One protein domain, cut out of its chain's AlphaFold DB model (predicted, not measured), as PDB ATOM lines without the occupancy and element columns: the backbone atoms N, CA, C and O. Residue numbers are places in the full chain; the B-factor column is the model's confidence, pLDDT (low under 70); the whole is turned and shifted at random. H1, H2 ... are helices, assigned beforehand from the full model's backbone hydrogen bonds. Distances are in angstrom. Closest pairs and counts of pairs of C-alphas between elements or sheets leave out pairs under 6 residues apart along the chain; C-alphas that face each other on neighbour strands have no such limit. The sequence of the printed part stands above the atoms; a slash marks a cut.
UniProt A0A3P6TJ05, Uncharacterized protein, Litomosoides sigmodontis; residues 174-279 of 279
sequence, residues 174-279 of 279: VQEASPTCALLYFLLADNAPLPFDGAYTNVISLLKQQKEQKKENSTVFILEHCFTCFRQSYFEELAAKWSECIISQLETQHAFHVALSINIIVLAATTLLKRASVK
ATOM      1  N   VAL A 174     173.856 117.436 115.068       95.75
ATOM      2  CA  VAL A 174     174.937 118.394 115.362       95.75
ATOM      3  C   VAL A 174     175.650 118.138 116.685       95.75
ATOM      4  O   VAL A 174     176.717 118.704 116.876       95.75
ATOM      5  N   GLN A 175     175.128 117.272 117.559       94.94
ATOM      6  CA  GLN A 175     175.630 117.093 118.932       94.94
ATOM      7  C   GLN A 175     177.122 116.771 119.046       94.94
ATOM      8  O   GLN A 175     177.773 117.272 119.956       94.94
ATOM      9  N   GLU A 176     177.690 116.003 118.117       90.56
ATOM     10  CA  GLU A 176     179.120 115.672 118.150       90.56
ATOM     11  C   GLU A 176     179.997 116.870 117.763       90.56
ATOM     12  O   GLU A 176     181.021 117.127 118.393       90.56
ATOM     13  N   ALA A 177     179.575 117.630 116.747       90.94
ATOM     14  CA  ALA A 177     180.326 118.768 116.219       90.94
ATOM     15  C   ALA A 177     180.112 120.050 117.042       90.94
ATOM     16  O   ALA A 177     181.013 120.872 117.168       90.94
ATOM     17  N   SER A 178     178.911 120.235 117.589       92.19
ATOM     18  CA  SER A 178     178.528 121.404 118.375       92.19
ATOM     19  C   SER A 178     177.510 121.025 119.463       92.19
ATOM     20  O   SER A 178     176.299 121.194 119.275       92.19
ATOM     21  N   PRO A 179     177.987 120.535 120.624       93.44
ATOM     22  CA  PRO A 179     177.140 120.166 121.758       93.44
ATOM     23  C   PRO A 179     176.233 121.309 122.229       93.44
ATOM     24  O   PRO A 179     175.050 121.107 122.478       93.44
ATOM     25  N   THR A 180     176.751 122.537 122.284       92.38
ATOM     26  CA  THR A 180     175.978 123.717 122.697       92.38
ATOM     27  C   THR A 180     174.826 124.007 121.728       92.38
ATOM     28  O   THR A 180     173.704 124.243 122.167       92.38
ATOM     29  N   CYS A 181     175.044 123.904 120.411       94.69
ATOM     30  CA  CYS A 181     173.948 124.021 119.442       94.69
ATOM     31  C   CYS A 181     172.933 122.877 119.577       94.69
ATOM     32  O   CYS A 181     171.737 123.101 119.413       94.69
ATOM     33  N   ALA A 182     173.381 121.656 119.877       97.06
ATOM     34  CA  ALA A 182     172.462 120.546 120.106       97.06
ATOM     35  C   ALA A 182     171.605 120.748 121.361       97.06
ATOM     36  O   ALA A 182     170.406 120.495 121.298       97.06
ATOM     37  N   LEU A 183     172.175 121.278 122.452       97.25
ATOM     38  CA  LEU A 183     171.411 121.665 123.641       97.25
ATOM     39  C   LEU A 183     170.321 122.681 123.298       97.25
ATOM     40  O   LEU A 183     169.181 122.484 123.708       97.25
ATOM     41  N   LEU A 184     170.639 123.709 122.500       97.69
ATOM     42  CA  LEU A 184     169.632 124.656 122.013       97.69
ATOM     43  C   LEU A 184     168.487 123.923 121.300       97.69
ATOM     44  O   LEU A 184     167.326 124.127 121.636       97.69
ATOM     45  N   TYR A 185     168.797 123.045 120.345       98.38
ATOM     46  CA  TYR A 185     167.776 122.313 119.594       98.38
ATOM     47  C   TYR A 185     166.937 121.367 120.459       98.38
ATOM     48  O   TYR A 185     165.721 121.311 120.280       98.38
ATOM     49  N   PHE A 186     167.547 120.637 121.393       98.50
ATOM     50  CA  PHE A 186     166.811 119.752 122.296       98.50
ATOM     51  C   PHE A 186     165.911 120.542 123.249       98.50
ATOM     52  O   PHE A 186     164.759 120.171 123.449       98.50
ATOM     53  N   LEU A 187     166.387 121.668 123.783       98.12
ATOM     54  CA  LEU A 187     165.568 122.533 124.628       98.12
ATOM     55  C   LEU A 187     164.423 123.182 123.841       98.12
ATOM     56  O   LEU A 187     163.300 123.212 124.331       98.12
ATOM     57  N   LEU A 188     164.663 123.637 122.608       97.94
ATOM     58  CA  LEU A 188     163.593 124.116 121.726       97.94
ATOM     59  C   LEU A 188     162.562 123.011 121.448       97.94
ATOM     60  O   LEU A 188     161.366 123.272 121.486       97.94
ATOM     61  N   ALA A 189     163.006 121.773 121.223       98.25
ATOM     62  CA  ALA A 189     162.116 120.635 121.004       98.25
ATOM     63  C   ALA A 189     161.264 120.273 122.236       98.25
ATOM     64  O   ALA A 189     160.128 119.836 122.072       98.25
ATOM     65  N   ASP A 190     161.788 120.440 123.455       97.25
ATOM     66  CA  ASP A 190     161.060 120.200 124.715       97.25
ATOM     67  C   ASP A 190     160.092 121.345 125.072       97.25
ATOM     68  O   ASP A 190     159.045 121.117 125.689       97.25
ATOM     69  N   ASN A 191     160.425 122.574 124.664       96.50
ATOM     70  CA  ASN A 191     159.615 123.776 124.886       96.50
ATOM     71  C   ASN A 191     158.638 124.091 123.740       96.50
ATOM     72  O   ASN A 191     157.860 125.035 123.860       96.50
ATOM     73  N   ALA A 192     158.650 123.322 122.650       97.00
ATOM     74  CA  ALA A 192     157.699 123.487 121.557       97.00
ATOM     75  C   ALA A 192     156.242 123.246 122.026       97.00
ATOM     76  O   ALA A 192     156.030 122.464 122.962       97.00
ATOM     77  N   PRO A 193     155.235 123.866 121.375       96.81
ATOM     78  CA  PRO A 193     153.817 123.615 121.658       96.81
ATOM     79  C   PRO A 193     153.432 122.131 121.605       96.81
ATOM     80  O   PRO A 193     152.709 121.646 122.474       96.81
ATOM     81  N   LEU A 194     153.964 121.403 120.619       96.69
ATOM     82  CA  LEU A 194     153.917 119.948 120.517       96.69
ATOM     83  C   LEU A 194     155.328 119.408 120.800       96.69
ATOM     84  O   LEU A 194     156.131 119.245 119.872       96.69
ATOM     85  N   PRO A 195     155.674 119.185 122.081       96.69
ATOM     86  CA  PRO A 195     157.027 118.824 122.464       96.69
ATOM     87  C   PRO A 195     157.387 117.410 122.002       96.69
ATOM     88  O   PRO A 195     156.535 116.527 121.915       96.69
ATOM     89  N   PHE A 196     158.675 117.175 121.753       97.06
ATOM     90  CA  PHE A 196     159.172 115.818 121.534       97.06
ATOM     91  C   PHE A 196     159.530 115.160 122.870       97.06
ATOM     92  O   PHE A 196     160.466 115.591 123.540       97.06
ATOM     93  N   ASP A 197     158.842 114.075 123.226       93.19
ATOM     94  CA  ASP A 197     158.996 113.405 124.529       93.19
ATOM     95  C   ASP A 197     160.445 113.003 124.859       93.19
ATOM     96  O   ASP A 197     160.871 113.069 126.012       93.19
ATOM     97  N   GLY A 198     161.234 112.621 123.849       95.44
ATOM     98  CA  GLY A 198     162.635 112.233 124.029       95.44
ATOM     99  C   GLY A 198     163.614 113.401 124.199       95.44
ATOM    100  O   GLY A 198     164.783 113.165 124.507       95.44
ATOM    101  N   ALA A 199     163.181 114.650 124.005       97.06
ATOM    102  CA  ALA A 199     164.068 115.811 123.980       97.06
ATOM    103  C   ALA A 199     164.729 116.068 125.342       97.06
ATOM    104  O   ALA A 199     165.945 116.245 125.412       97.06
ATOM    105  N   TYR A 200     163.963 115.993 126.436       95.56
ATOM    106  CA  TYR A 200     164.497 116.128 127.794       95.56
ATOM    107  C   TYR A 200     165.582 115.080 128.094       95.56
ATOM    108  O   TYR A 200     166.658 115.403 128.594       95.56
ATOM    109  N   THR A 201     165.340 113.821 127.723       96.19
ATOM    110  CA  THR A 201     166.321 112.736 127.885       96.19
ATOM    111  C   THR A 201     167.600 113.003 127.092       96.19
ATOM    112  O   THR A 201     168.694 112.701 127.578       96.19
ATOM    113  N   ASN A 202     167.487 113.610 125.907       97.75
ATOM    114  CA  ASN A 202     168.639 114.010 125.102       97.75
ATOM    115  C   ASN A 202     169.429 115.153 125.757       97.75
ATOM    116  O   ASN A 202     170.657 115.095 125.759       97.75
ATOM    117  N   VAL A 203     168.762 116.129 126.393       97.06
ATOM    118  CA  VAL A 203     169.431 117.171 127.200       97.06
ATOM    119  C   VAL A 203     170.253 116.534 128.320       97.06
ATOM    120  O   VAL A 203     171.456 116.770 128.405       97.06
ATOM    121  N   ILE A 204     169.639 115.675 129.142       95.31
ATOM    122  CA  ILE A 204     170.329 115.016 130.263       95.31
ATOM    123  C   ILE A 204     171.517 114.181 129.777       95.31
ATOM    124  O   ILE A 204     172.606 114.262 130.345       95.31
ATOM    125  N   SER A 205     171.309 113.373 128.736       95.75
ATOM    126  CA  SER A 205     172.350 112.502 128.182       95.75
ATOM    127  C   SER A 205     173.535 113.312 127.662       95.75
ATOM    128  O   SER A 205     174.680 112.988 127.973       95.75
ATOM    129  N   LEU A 206     173.267 114.402 126.936       95.62
ATOM    130  CA  LEU A 206     174.317 115.253 126.393       95.62
ATOM    131  C   LEU A 206     175.098 115.971 127.503       95.62
ATOM    132  O   LEU A 206     176.325 115.993 127.452       95.62
ATOM    133  N   LEU A 207     174.426 116.501 128.532       94.81
ATOM    134  CA  LEU A 207     175.093 117.148 129.671       94.81
ATOM    135  C   LEU A 207     176.026 116.179 130.415       94.81
ATOM    136  O   LEU A 207     177.180 116.520 130.682       94.81
ATOM    137  N   LYS A 208     175.570 114.946 130.676       92.38
ATOM    138  CA  LYS A 208     176.402 113.892 131.286       92.38
ATOM    139  C   LYS A 208     177.623 113.563 130.427       92.38
ATOM    140  O   LYS A 208     178.741 113.552 130.934       92.38
ATOM    141  N   GLN A 209     177.425 113.386 129.121       92.56
ATOM    142  CA  GLN A 209     178.516 113.123 128.183       92.56
ATOM    143  C   GLN A 209     179.548 114.263 128.166       92.56
ATOM    144  O   GLN A 209     180.752 114.010 128.133       92.56
ATOM    145  N   GLN A 210     179.108 115.527 128.192       91.31
ATOM    146  CA  GLN A 210     180.033 116.665 128.201       91.31
ATOM    147  C   GLN A 210     180.850 116.746 129.498       91.31
ATOM    148  O   GLN A 210     182.042 117.055 129.441       91.31
ATOM    149  N   LYS A 211     180.245 116.410 130.644       87.38
ATOM    150  CA  LYS A 211     180.942 116.311 131.935       87.38
ATOM    151  C   LYS A 211     182.041 115.250 131.910       87.38
ATOM    152  O   LYS A 211     183.162 115.521 132.330       87.38
ATOM    153  N   GLU A 212     181.740 114.063 131.387       87.75
ATOM    154  CA  GLU A 212     182.705 112.959 131.264       87.75
ATOM    155  C   GLU A 212     183.880 113.318 130.347       87.75
ATOM    156  O   GLU A 212     185.027 112.981 130.637       87.75
ATOM    157  N   GLN A 213     183.613 114.069 129.275       85.69
ATOM    158  CA  GLN A 213     184.635 114.557 128.346       85.69
ATOM    159  C   GLN A 213     185.465 115.732 128.895       85.69
ATOM    160  O   GLN A 213     186.369 116.191 128.199       85.69
ATOM    161  N   LYS A 214     185.174 116.225 130.111       78.69
ATOM    162  CA  LYS A 214     185.850 117.363 130.765       78.69
ATOM    163  C   LYS A 214     185.993 118.596 129.862       78.69
ATOM    164  O   LYS A 214     186.988 119.313 129.942       78.69
ATOM    165  N   LYS A 215     185.021 118.846 128.979       72.12
ATOM    166  CA  LYS A 215     185.061 120.037 128.123       72.12
ATOM    167  C   LYS A 215     184.734 121.275 128.949       72.12
ATOM    168  O   LYS A 215     183.699 121.330 129.609       72.12
ATOM    169  N   GLU A 216     185.597 122.279 128.870       70.31
ATOM    170  CA  GLU A 216     185.418 123.541 129.582       70.31
ATOM    171  C   GLU A 216     184.411 124.435 128.850       70.31
ATOM    172  O   GLU A 216     184.752 125.207 127.958       70.31
ATOM    173  N   ASN A 217     183.132 124.314 129.205       83.81
ATOM    174  CA  ASN A 217     182.102 125.259 128.787       83.81
ATOM    175  C   ASN A 217     181.265 125.653 130.007       83.81
ATOM    176  O   ASN A 217     180.503 124.844 130.536       83.81
ATOM    177  N   SER A 218     181.419 126.902 130.450       87.31
ATOM    178  CA  SER A 218     180.759 127.443 131.645       87.31
ATOM    179  C   SER A 218     179.234 127.305 131.582       87.31
ATOM    180  O   SER A 218     178.616 126.914 132.572       87.31
ATOM    181  N   THR A 219     178.629 127.536 130.411       90.88
ATOM    182  CA  THR A 219     177.187 127.354 130.188       90.88
ATOM    183  C   THR A 219     176.785 125.895 130.401       90.88
ATOM    184  O   THR A 219     175.824 125.616 131.109       90.88
ATOM    185  N   VAL A 220     177.537 124.940 129.846       90.75
ATOM    186  CA  VAL A 220     177.257 123.503 130.014       90.75
ATOM    187  C   VAL A 220     177.380 123.072 131.477       90.75
ATOM    188  O   VAL A 220     176.544 122.299 131.932       90.75
ATOM    189  N   PHE A 221     178.364 123.580 132.226       89.81
ATOM    190  CA  PHE A 221     178.530 123.237 133.644       89.81
ATOM    191  C   PHE A 221     177.365 123.703 134.515       89.81
ATOM    192  O   PHE A 221     176.879 122.925 135.336       89.81
ATOM    193  N   ILE A 222     176.889 124.937 134.321       92.88
ATOM    194  CA  ILE A 222     175.699 125.422 135.030       92.88
ATOM    195  C   ILE A 222     174.504 124.527 134.732       92.88
ATOM    196  O   ILE A 222     173.822 124.084 135.652       92.88
ATOM    197  N   LEU A 223     174.263 124.237 133.453       94.00
ATOM    198  CA  LEU A 223     173.129 123.413 133.047       94.00
ATOM    199  C   LEU A 223     173.234 121.998 133.606       94.00
ATOM    200  O   LEU A 223     172.251 121.476 134.117       94.00
ATOM    201  N   GLU A 224     174.411 121.381 133.547       93.25
ATOM    202  CA  GLU A 224     174.627 120.060 134.130       93.25
ATOM    203  C   GLU A 224     174.263 120.066 135.612       93.25
ATOM    204  O   GLU A 224     173.416 119.274 136.019       93.25
ATOM    205  N   HIS A 225     174.789 121.021 136.382       92.00
ATOM    206  CA  HIS A 225     174.474 121.148 137.802       92.00
ATOM    207  C   HIS A 225     172.974 121.339 138.059       92.00
ATOM    208  O   HIS A 225     172.400 120.662 138.913       92.00
ATOM    209  N   CYS A 226     172.312 122.210 137.291       93.31
ATOM    210  CA  CYS A 226     170.877 122.466 137.414       93.31
ATOM    211  C   CYS A 226     170.016 121.231 137.113       93.31
ATOM    212  O   CYS A 226     169.008 121.015 137.784       93.31
ATOM    213  N   PHE A 227     170.391 120.421 136.123       92.25
ATOM    214  CA  PHE A 227     169.581 119.290 135.671       92.25
ATOM    215  C   PHE A 227     169.879 117.969 136.392       92.25
ATOM    216  O   PHE A 227     169.033 117.074 136.369       92.25
ATOM    217  N   THR A 228     171.059 117.801 137.001       87.75
ATOM    218  CA  THR A 228     171.481 116.499 137.549       87.75
ATOM    219  C   THR A 228     171.692 116.494 139.062       87.75
ATOM    220  O   THR A 228     171.391 115.484 139.698       87.75
ATOM    221  N   CYS A 229     172.209 117.575 139.657       86.50
ATOM    222  CA  CYS A 229     172.708 117.553 141.035       86.50
ATOM    223  C   CYS A 229     172.623 118.907 141.758       86.50
ATOM    224  O   CYS A 229     173.546 119.279 142.486       86.50
ATOM    225  N   PHE A 230     171.512 119.631 141.588       91.44
ATOM    226  CA  PHE A 230     171.372 121.003 142.074       91.44
ATOM    227  C   PHE A 230     171.671 121.158 143.576       91.44
ATOM    228  O   PHE A 230     171.118 120.466 144.434       91.44
ATOM    229  N   ARG A 231     172.539 122.123 143.883       92.88
ATOM    230  CA  ARG A 231     172.884 122.609 145.226       92.88
ATOM    231  C   ARG A 231     173.062 124.115 145.149       92.88
ATOM    232  O   ARG A 231     173.848 124.577 144.323       92.88
ATOM    233  N   GLN A 232     172.367 124.846 146.014       92.12
ATOM    234  CA  GLN A 232     172.297 126.305 145.941       92.12
ATOM    235  C   GLN A 232     173.674 126.976 146.042       92.12
ATOM    236  O   GLN A 232     174.044 127.712 145.136       92.12
ATOM    237  N   SER A 233     174.465 126.663 147.072       92.81
ATOM    238  CA  SER A 233     175.780 127.290 147.282       92.81
ATOM    239  C   SER A 233     176.739 127.084 146.106       92.81
ATOM    240  O   SER A 233     177.453 127.998 145.708       92.81
ATOM    241  N   TYR A 234     176.728 125.892 145.505       93.19
ATOM    242  CA  TYR A 234     177.559 125.603 144.337       93.19
ATOM    243  C   TYR A 234     177.016 126.254 143.059       93.19
ATOM    244  O   TYR A 234     177.783 126.681 142.202       93.19
ATOM    245  N   PHE A 235     175.692 126.368 142.931       94.00
ATOM    246  CA  PHE A 235     175.079 127.092 141.820       94.00
ATOM    247  C   PHE A 235     175.452 128.578 141.846       94.00
ATOM    248  O   PHE A 235     175.796 129.114 140.800       94.00
ATOM    249  N   GLU A 236     175.433 129.223 143.015       94.12
ATOM    250  CA  GLU A 236     175.825 130.631 143.177       94.12
ATOM    251  C   GLU A 236     177.276 130.867 142.716       94.12
ATOM    252  O   GLU A 236     177.542 131.810 141.968       94.12
ATOM    253  N   GLU A 237     178.197 129.962 143.063       93.31
ATOM    254  CA  GLU A 237     179.589 130.004 142.595       93.31
ATOM    255  C   GLU A 237     179.696 129.854 141.066       93.31
ATOM    256  O   GLU A 237     180.393 130.625 140.399       93.31
ATOM    257  N   LEU A 238     179.001 128.867 140.490       92.38
ATOM    258  CA  LEU A 238     179.003 128.641 139.043       92.38
ATOM    259  C   LEU A 238     178.377 129.819 138.283       92.38
ATOM    260  O   LEU A 238     178.905 130.225 137.247       92.38
ATOM    261  N   ALA A 239     177.283 130.382 138.799       93.06
ATOM    262  CA  ALA A 239     176.577 131.516 138.214       93.06
ATOM    263  C   ALA A 239     177.447 132.779 138.180       93.06
ATOM    264  O   ALA A 239     177.462 133.475 137.160       93.06
ATOM    265  N   ALA A 240     178.215 133.046 139.242       92.56
ATOM    266  CA  ALA A 240     179.179 134.143 139.270       92.56
ATOM    267  C   ALA A 240     180.252 133.970 138.179       92.56
ATOM    268  O   ALA A 240     180.410 134.841 137.323       92.56
ATOM    269  N   LYS A 241     180.892 132.792 138.124       90.94
ATOM    270  CA  LYS A 241     181.917 132.461 137.114       90.94
ATOM    271  C   LYS A 241     181.397 132.567 135.680       90.94
ATOM    272  O   LYS A 241     182.088 133.056 134.787       90.94
ATOM    273  N   TRP A 242     180.180 132.091 135.430       92.75
ATOM    274  CA  TRP A 242     179.560 132.207 134.113       92.75
ATOM    275  C   TRP A 242     179.260 133.657 133.746       92.75
ATOM    276  O   TRP A 242     179.520 134.051 132.614       92.75
ATOM    277  N   SER A 243     178.771 134.457 134.695       90.62
ATOM    278  CA  SER A 243     178.474 135.873 134.458       90.62
ATOM    279  C   SER A 243     179.737 136.650 134.082       90.62
ATOM    280  O   SER A 243     179.732 137.367 133.086       90.62
ATOM    281  N   GLU A 244     180.844 136.442 134.800       90.06
ATOM    282  CA  GLU A 244     182.157 137.011 134.457       90.06
ATOM    283  C   GLU A 244     182.618 136.583 133.051       90.06
ATOM    284  O   GLU A 244     183.072 137.403 132.243       90.06
ATOM    285  N   CYS A 245     182.442 135.301 132.715       87.62
ATOM    286  CA  CYS A 245     182.777 134.761 131.398       87.62
ATOM    287  C   CYS A 245     181.951 135.418 130.278       87.62
ATOM    288  O   CYS A 245     182.499 135.795 129.245       87.62
ATOM    289  N   ILE A 246     180.647 135.607 130.478       88.50
ATOM    290  CA  ILE A 246     179.780 136.257 129.492       88.50
ATOM    291  C   ILE A 246     180.097 137.743 129.344       88.50
ATOM    292  O   ILE A 246     180.150 138.227 128.217       88.50
ATOM    293  N   ILE A 247     180.342 138.463 130.442       87.81
ATOM    294  CA  ILE A 247     180.680 139.893 130.403       87.81
ATOM    295  C   ILE A 247     181.975 140.117 129.614       87.81
ATOM    296  O   ILE A 247     181.986 140.917 128.682       87.81
ATOM    297  N   SER A 248     183.026 139.337 129.882       86.25
ATOM    298  CA  SER A 248     184.279 139.431 129.110       86.25
ATOM    299  C   SER A 248     184.107 139.074 127.622       86.25
ATOM    300  O   SER A 248     184.797 139.611 126.755       86.25
ATOM    301  N   GLN A 249     183.153 138.197 127.289       85.38
ATOM    302  CA  GLN A 249     182.822 137.862 125.901       85.38
ATOM    303  C   GLN A 249     181.925 138.892 125.206       85.38
ATOM    304  O   GLN A 249     181.938 138.956 123.981       85.38
ATOM    305  N   LEU A 250     181.154 139.690 125.949       80.06
ATOM    306  CA  LEU A 250     180.368 140.802 125.401       80.06
ATOM    307  C   LEU A 250     181.265 141.946 124.926       80.06
ATOM    308  O   LEU A 250     180.944 142.618 123.949       80.06
ATOM    309  N   GLU A 251     182.391 142.146 125.607       71.69
ATOM    310  CA  GLU A 251     183.397 143.157 125.268       71.69
ATOM    311  C   GLU A 251     184.238 142.769 124.039       71.69
ATOM    312  O   GLU A 251     184.900 143.608 123.428       71.69
ATOM    313  N   THR A 252     184.182 141.499 123.635       67.62
ATOM    314  CA  THR A 252     184.850 140.961 122.446       67.62
ATOM    315  C   THR A 252     183.808 140.641 121.364       67.62
ATOM    316  O   THR A 252     182.625 140.487 121.644       67.62
ATOM    317  N   GLN A 253     184.185 140.567 120.080       60.03
ATOM    318  CA  GLN A 253     183.242 140.390 118.950       60.03
ATOM    319  C   GLN A 253     182.561 138.992 118.887       60.03
ATOM    320  O   GLN A 253     182.208 138.501 117.815       60.03
ATOM    321  N   HIS A 254     182.332 138.333 120.026       77.19
ATOM    322  CA  HIS A 254     181.739 137.001 120.160       77.19
ATOM    323  C   HIS A 254     180.231 137.029 120.470       77.19
ATOM    324  O   HIS A 254     179.702 136.127 121.122       77.19
ATOM    325  N   ALA A 255     179.506 138.018 119.934       79.88
ATOM    326  CA  ALA A 255     178.073 138.221 120.171       79.88
ATOM    327  C   ALA A 255     177.211 136.963 119.928       79.88
ATOM    328  O   ALA A 255     176.247 136.716 120.651       79.88
ATOM    329  N   PHE A 256     177.580 136.123 118.953       83.44
ATOM    330  CA  PHE A 256     176.872 134.871 118.675       83.44
ATOM    331  C   PHE A 256     176.961 133.860 119.831       83.44
ATOM    332  O   PHE A 256     175.955 133.249 120.187       83.44
ATOM    333  N   HIS A 257     178.139 133.687 120.438       85.50
ATOM    334  CA  HIS A 257     178.335 132.733 121.538       85.50
ATOM    335  C   HIS A 257     177.603 133.167 122.806       85.50
ATOM    336  O   HIS A 257     176.998 132.332 123.488       85.50
ATOM    337  N   VAL A 258     177.607 134.472 123.077       89.81
ATOM    338  CA  VAL A 258     176.855 135.055 124.188       89.81
ATOM    339  C   VAL A 258     175.356 134.871 123.968       89.81
ATOM    340  O   VAL A 258     174.675 134.315 124.828       89.81
ATOM    341  N   ALA A 259     174.845 135.245 122.791       90.62
ATOM    342  CA  ALA A 259     173.433 135.080 122.455       90.62
ATOM    343  C   ALA A 259     172.990 133.614 122.562       90.62
ATOM    344  O   ALA A 259     171.947 133.327 123.152       90.62
ATOM    345  N   LEU A 260     173.787 132.675 122.044       91.88
ATOM    346  CA  LEU A 260     173.510 131.244 122.150       91.88
ATOM    347  C   LEU A 260     173.440 130.787 123.613       91.88
ATOM    348  O   LEU A 260     172.490 130.106 123.993       91.88
ATOM    349  N   SER A 261     174.409 131.187 124.440       92.62
ATOM    350  CA  SER A 261     174.457 130.811 125.858       92.62
ATOM    351  C   SER A 261     173.250 131.333 126.635       92.62
ATOM    352  O   SER A 261     172.625 130.572 127.372       92.62
ATOM    353  N   ILE A 262     172.872 132.595 126.417       93.25
ATOM    354  CA  ILE A 262     171.693 133.205 127.046       93.25
ATOM    355  C   ILE A 262     170.418 132.460 126.638       93.25
ATOM    356  O   ILE A 262     169.636 132.074 127.504       93.25
ATOM    357  N   ASN A 263     170.222 132.201 125.339       95.19
ATOM    358  CA  ASN A 263     169.038 131.484 124.853       95.19
ATOM    359  C   ASN A 263     168.917 130.089 125.476       95.19
ATOM    360  O   ASN A 263     167.832 129.685 125.889       95.19
ATOM    361  N   ILE A 264     170.030 129.361 125.580       96.31
ATOM    362  CA  ILE A 264     170.044 128.034 126.198       96.31
ATOM    363  C   ILE A 264     169.667 128.119 127.678       96.31
ATOM    364  O   ILE A 264     168.845 127.322 128.117       96.31
ATOM    365  N   ILE A 265     170.216 129.071 128.444       95.44
ATOM    366  CA  ILE A 265     169.870 129.229 129.867       95.44
ATOM    367  C   ILE A 265     168.390 129.565 130.051       95.44
ATOM    368  O   ILE A 265     167.734 128.968 130.904       95.44
ATOM    369  N   VAL A 266     167.846 130.473 129.238       96.12
ATOM    370  CA  VAL A 266     166.425 130.841 129.306       96.12
ATOM    371  C   VAL A 266     165.539 129.626 129.027       96.12
ATOM    372  O   VAL A 266     164.638 129.329 129.807       96.12
ATOM    373  N   LEU A 267     165.816 128.876 127.957       96.94
ATOM    374  CA  LEU A 267     165.042 127.678 127.625       96.94
ATOM    375  C   LEU A 267     165.192 126.576 128.681       96.94
ATOM    376  O   LEU A 267     164.223 125.898 129.009       96.94
ATOM    377  N   ALA A 268     166.390 126.411 129.236       96.50
ATOM    378  CA  ALA A 268     166.662 125.481 130.321       96.50
ATOM    379  C   ALA A 268     165.849 125.801 131.579       96.50
ATOM    380  O   ALA A 268     165.249 124.898 132.159       96.50
ATOM    381  N   ALA A 269     165.790 127.075 131.973       95.06
ATOM    382  CA  ALA A 269     164.971 127.518 133.094       95.06
ATOM    383  C   ALA A 269     163.485 127.207 132.851       95.06
ATOM    384  O   ALA A 269     162.831 126.632 133.722       95.06
ATOM    385  N   THR A 270     162.970 127.492 131.651       95.19
ATOM    386  CA  THR A 270     161.586 127.161 131.268       95.19
ATOM    387  C   THR A 270     161.318 125.656 131.322       95.19
ATOM    388  O   THR A 270     160.320 125.236 131.906       95.19
ATOM    389  N   THR A 271     162.227 124.827 130.792       94.31
ATOM    390  CA  THR A 271     162.131 123.362 130.883       94.31
ATOM    391  C   THR A 271     162.081 122.898 132.339       94.31
ATOM    392  O   THR A 271     161.219 122.096 132.694       94.31
ATOM    393  N   LEU A 272     162.969 123.398 133.203       92.88
ATOM    394  CA  LEU A 272     163.003 123.008 134.616       92.88
ATOM    395  C   LEU A 272     161.713 123.406 135.346       92.88
ATOM    396  O   LEU A 272     161.163 122.588 136.082       92.88
ATOM    397  N   LEU A 273     161.182 124.606 135.089       91.50
ATOM    398  CA  LEU A 273     159.904 125.065 135.643       91.50
ATOM    399  C   LEU A 273     158.736 124.179 135.193       91.50
ATOM    400  O   LEU A 273     157.988 123.681 136.033       91.50
ATOM    401  N   LYS A 274     158.630 123.913 133.883       89.62
ATOM    402  CA  LYS A 274     157.608 123.031 133.292       89.62
ATOM    403  C   LYS A 274     157.616 121.636 133.918       89.62
ATOM    404  O   LYS A 274     156.570 121.010 134.049       89.62
ATOM    405  N   ARG A 275     158.792 121.121 134.283       83.19
ATOM    406  CA  ARG A 275     158.944 119.787 134.887       83.19
ATOM    407  C   ARG A 275     158.738 119.795 136.403       83.19
ATOM    408  O   ARG A 275     158.298 118.782 136.942       83.19
ATOM    409  N   ALA A 276     159.017 120.907 137.079       78.12
ATOM    410  CA  ALA A 276     158.739 121.074 138.502       78.12
ATOM    411  C   ALA A 276     157.231 121.168 138.788       78.12
ATOM    412  O   ALA A 276     156.777 120.598 139.768       78.12
ATOM    413  N   SER A 277     156.451 121.799 137.904       63.41
ATOM    414  CA  SER A 277     154.989 121.927 138.037       63.41
ATOM    415  C   SER A 277     154.192 120.642 137.769       63.41
ATOM    416  O   SER A 277     152.971 120.650 137.878       63.41
ATOM    417  N   VAL A 278     154.855 119.559 137.351       57.50
ATOM    418  CA  VAL A 278     154.237 118.246 137.067       57.50
ATOM    419  C   VAL A 278     154.442 117.262 138.237       57.50
ATOM    420  O   VAL A 278     153.997 116.119 138.170       57.50
ATOM    421  N   LYS A 279     155.103 117.697 139.316       43.78
ATOM    422  CA  LYS A 279     155.221 116.966 140.585       43.78
ATOM    423  C   LYS A 279     154.312 117.579 141.638       43.78
ATOM    424  O   LYS A 279     153.810 116.788 142.462       43.78
TER     425      LYS A 279
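What this domain is: This is residues 174 to 279 of the 279 residues of an uncharacterized protein of Litomosoides sigmodontis (UniProt A0A3P6TJ05). Find the two long helices first: H4 and H5 form a narrow V, joined at the end where H4 passes into H5, and the shorter H3 packs on both, so that the centres of the three make a triangle. On the side away from H4, the hairpin of H1 and H2 covers this three-helix bundle, with H1 packed on H5 and H2 on H3. The printed part has 106 residues, with five named helices in the order H1 H2 H3 H4 H5 and no named strand, and its class is all helix. It is compact, with a radius of gyration of the C-alphas of 13.6 A, and rounded, spanning 38 by 32 by 26 A.

How they stand to each other: Begin with H5, residues 255 to 276, the longest helix by residues. It is one of two hubs, touching three other helices; the other is H3, residues 218 to 228, which also touches three. Look at Thr 219 and Ser 261, the closest C-alphas of H3 and H5, 6.2 A apart: the two helices touch and run the same way at a shallow tilt of 8 degrees. Next take H4, residues 232 to 250, which touches H3 at a shallow tilt of 26 degrees, opposite ways, closest at the C-alphas of Ser 218 and Trp 242, 5.5 A apart. H4 touches H5 with residues 246 to 250 alone, and H5 answers with residues 255 to 258 alone. Their closest C-alphas are those of Ile 246 and Val 258, 6.2 A apart, and they run opposite ways at a shallow tilt of 26 degrees. H3, H4 and H5 are an up and down bundle, each helix running against the one before it in the chain; H3 and H4 form a helical hairpin, and so do H4 and H5. Now move to H1, residues 179 to 191, which touches H5 at a steep tilt of 40 degrees, the same way; the C-alphas of Leu 184 and Ile 264 come closest, at 5.4 A. H2, residues 199 to 212, forms a helical hairpin with H1: they touch, closest at the C-alphas of Phe 186 and Ala 199, 5.1 A apart, and run opposite ways at a shallow tilt of 24 degrees. H2 also touches H3 at a steep tilt of 62 degrees, with the C-alphas of Leu 207 and Glu 224 closest at 5.3 A. H1 and H3 are close but not clearly touching, H2 and H5 are near each other, and H4 is apart from H1 and H2. In H1, H2, H3, H4 and H5, every pair of backbone O i and N i+4 is within hydrogen-bond range.

Where its parts are: Find C-alpha 255 at (178.073, 138.221, 120.171); from there H5, residues 255 to 276, runs 31.7 A to C-alpha 276 at (158.739, 121.074, 138.502). H4, residues 232 to 250, is 26.4 A long, and H3, residues 218 to 228, is 15.5 A. Go back to C-alpha 179 at (177.140, 120.166, 121.758), where H1 begins; it runs 18.2 A to residue 191, and H2, residues 199 to 212, is 20.2 A long.

The domain as a whole: The two C-alphas farthest apart are those of Gln 253 and Lys 279, 42.4 A. The printed part has no cut, and residue 279 is the chain's last. The links H2 to H3, H3 to H4 and H4 to H5 are tight, and H1 to H2 is short; no link is long. The mean pLDDT of the printed part is 90.0; look for values under 70 at residues 252 to 253 and 277 to 279.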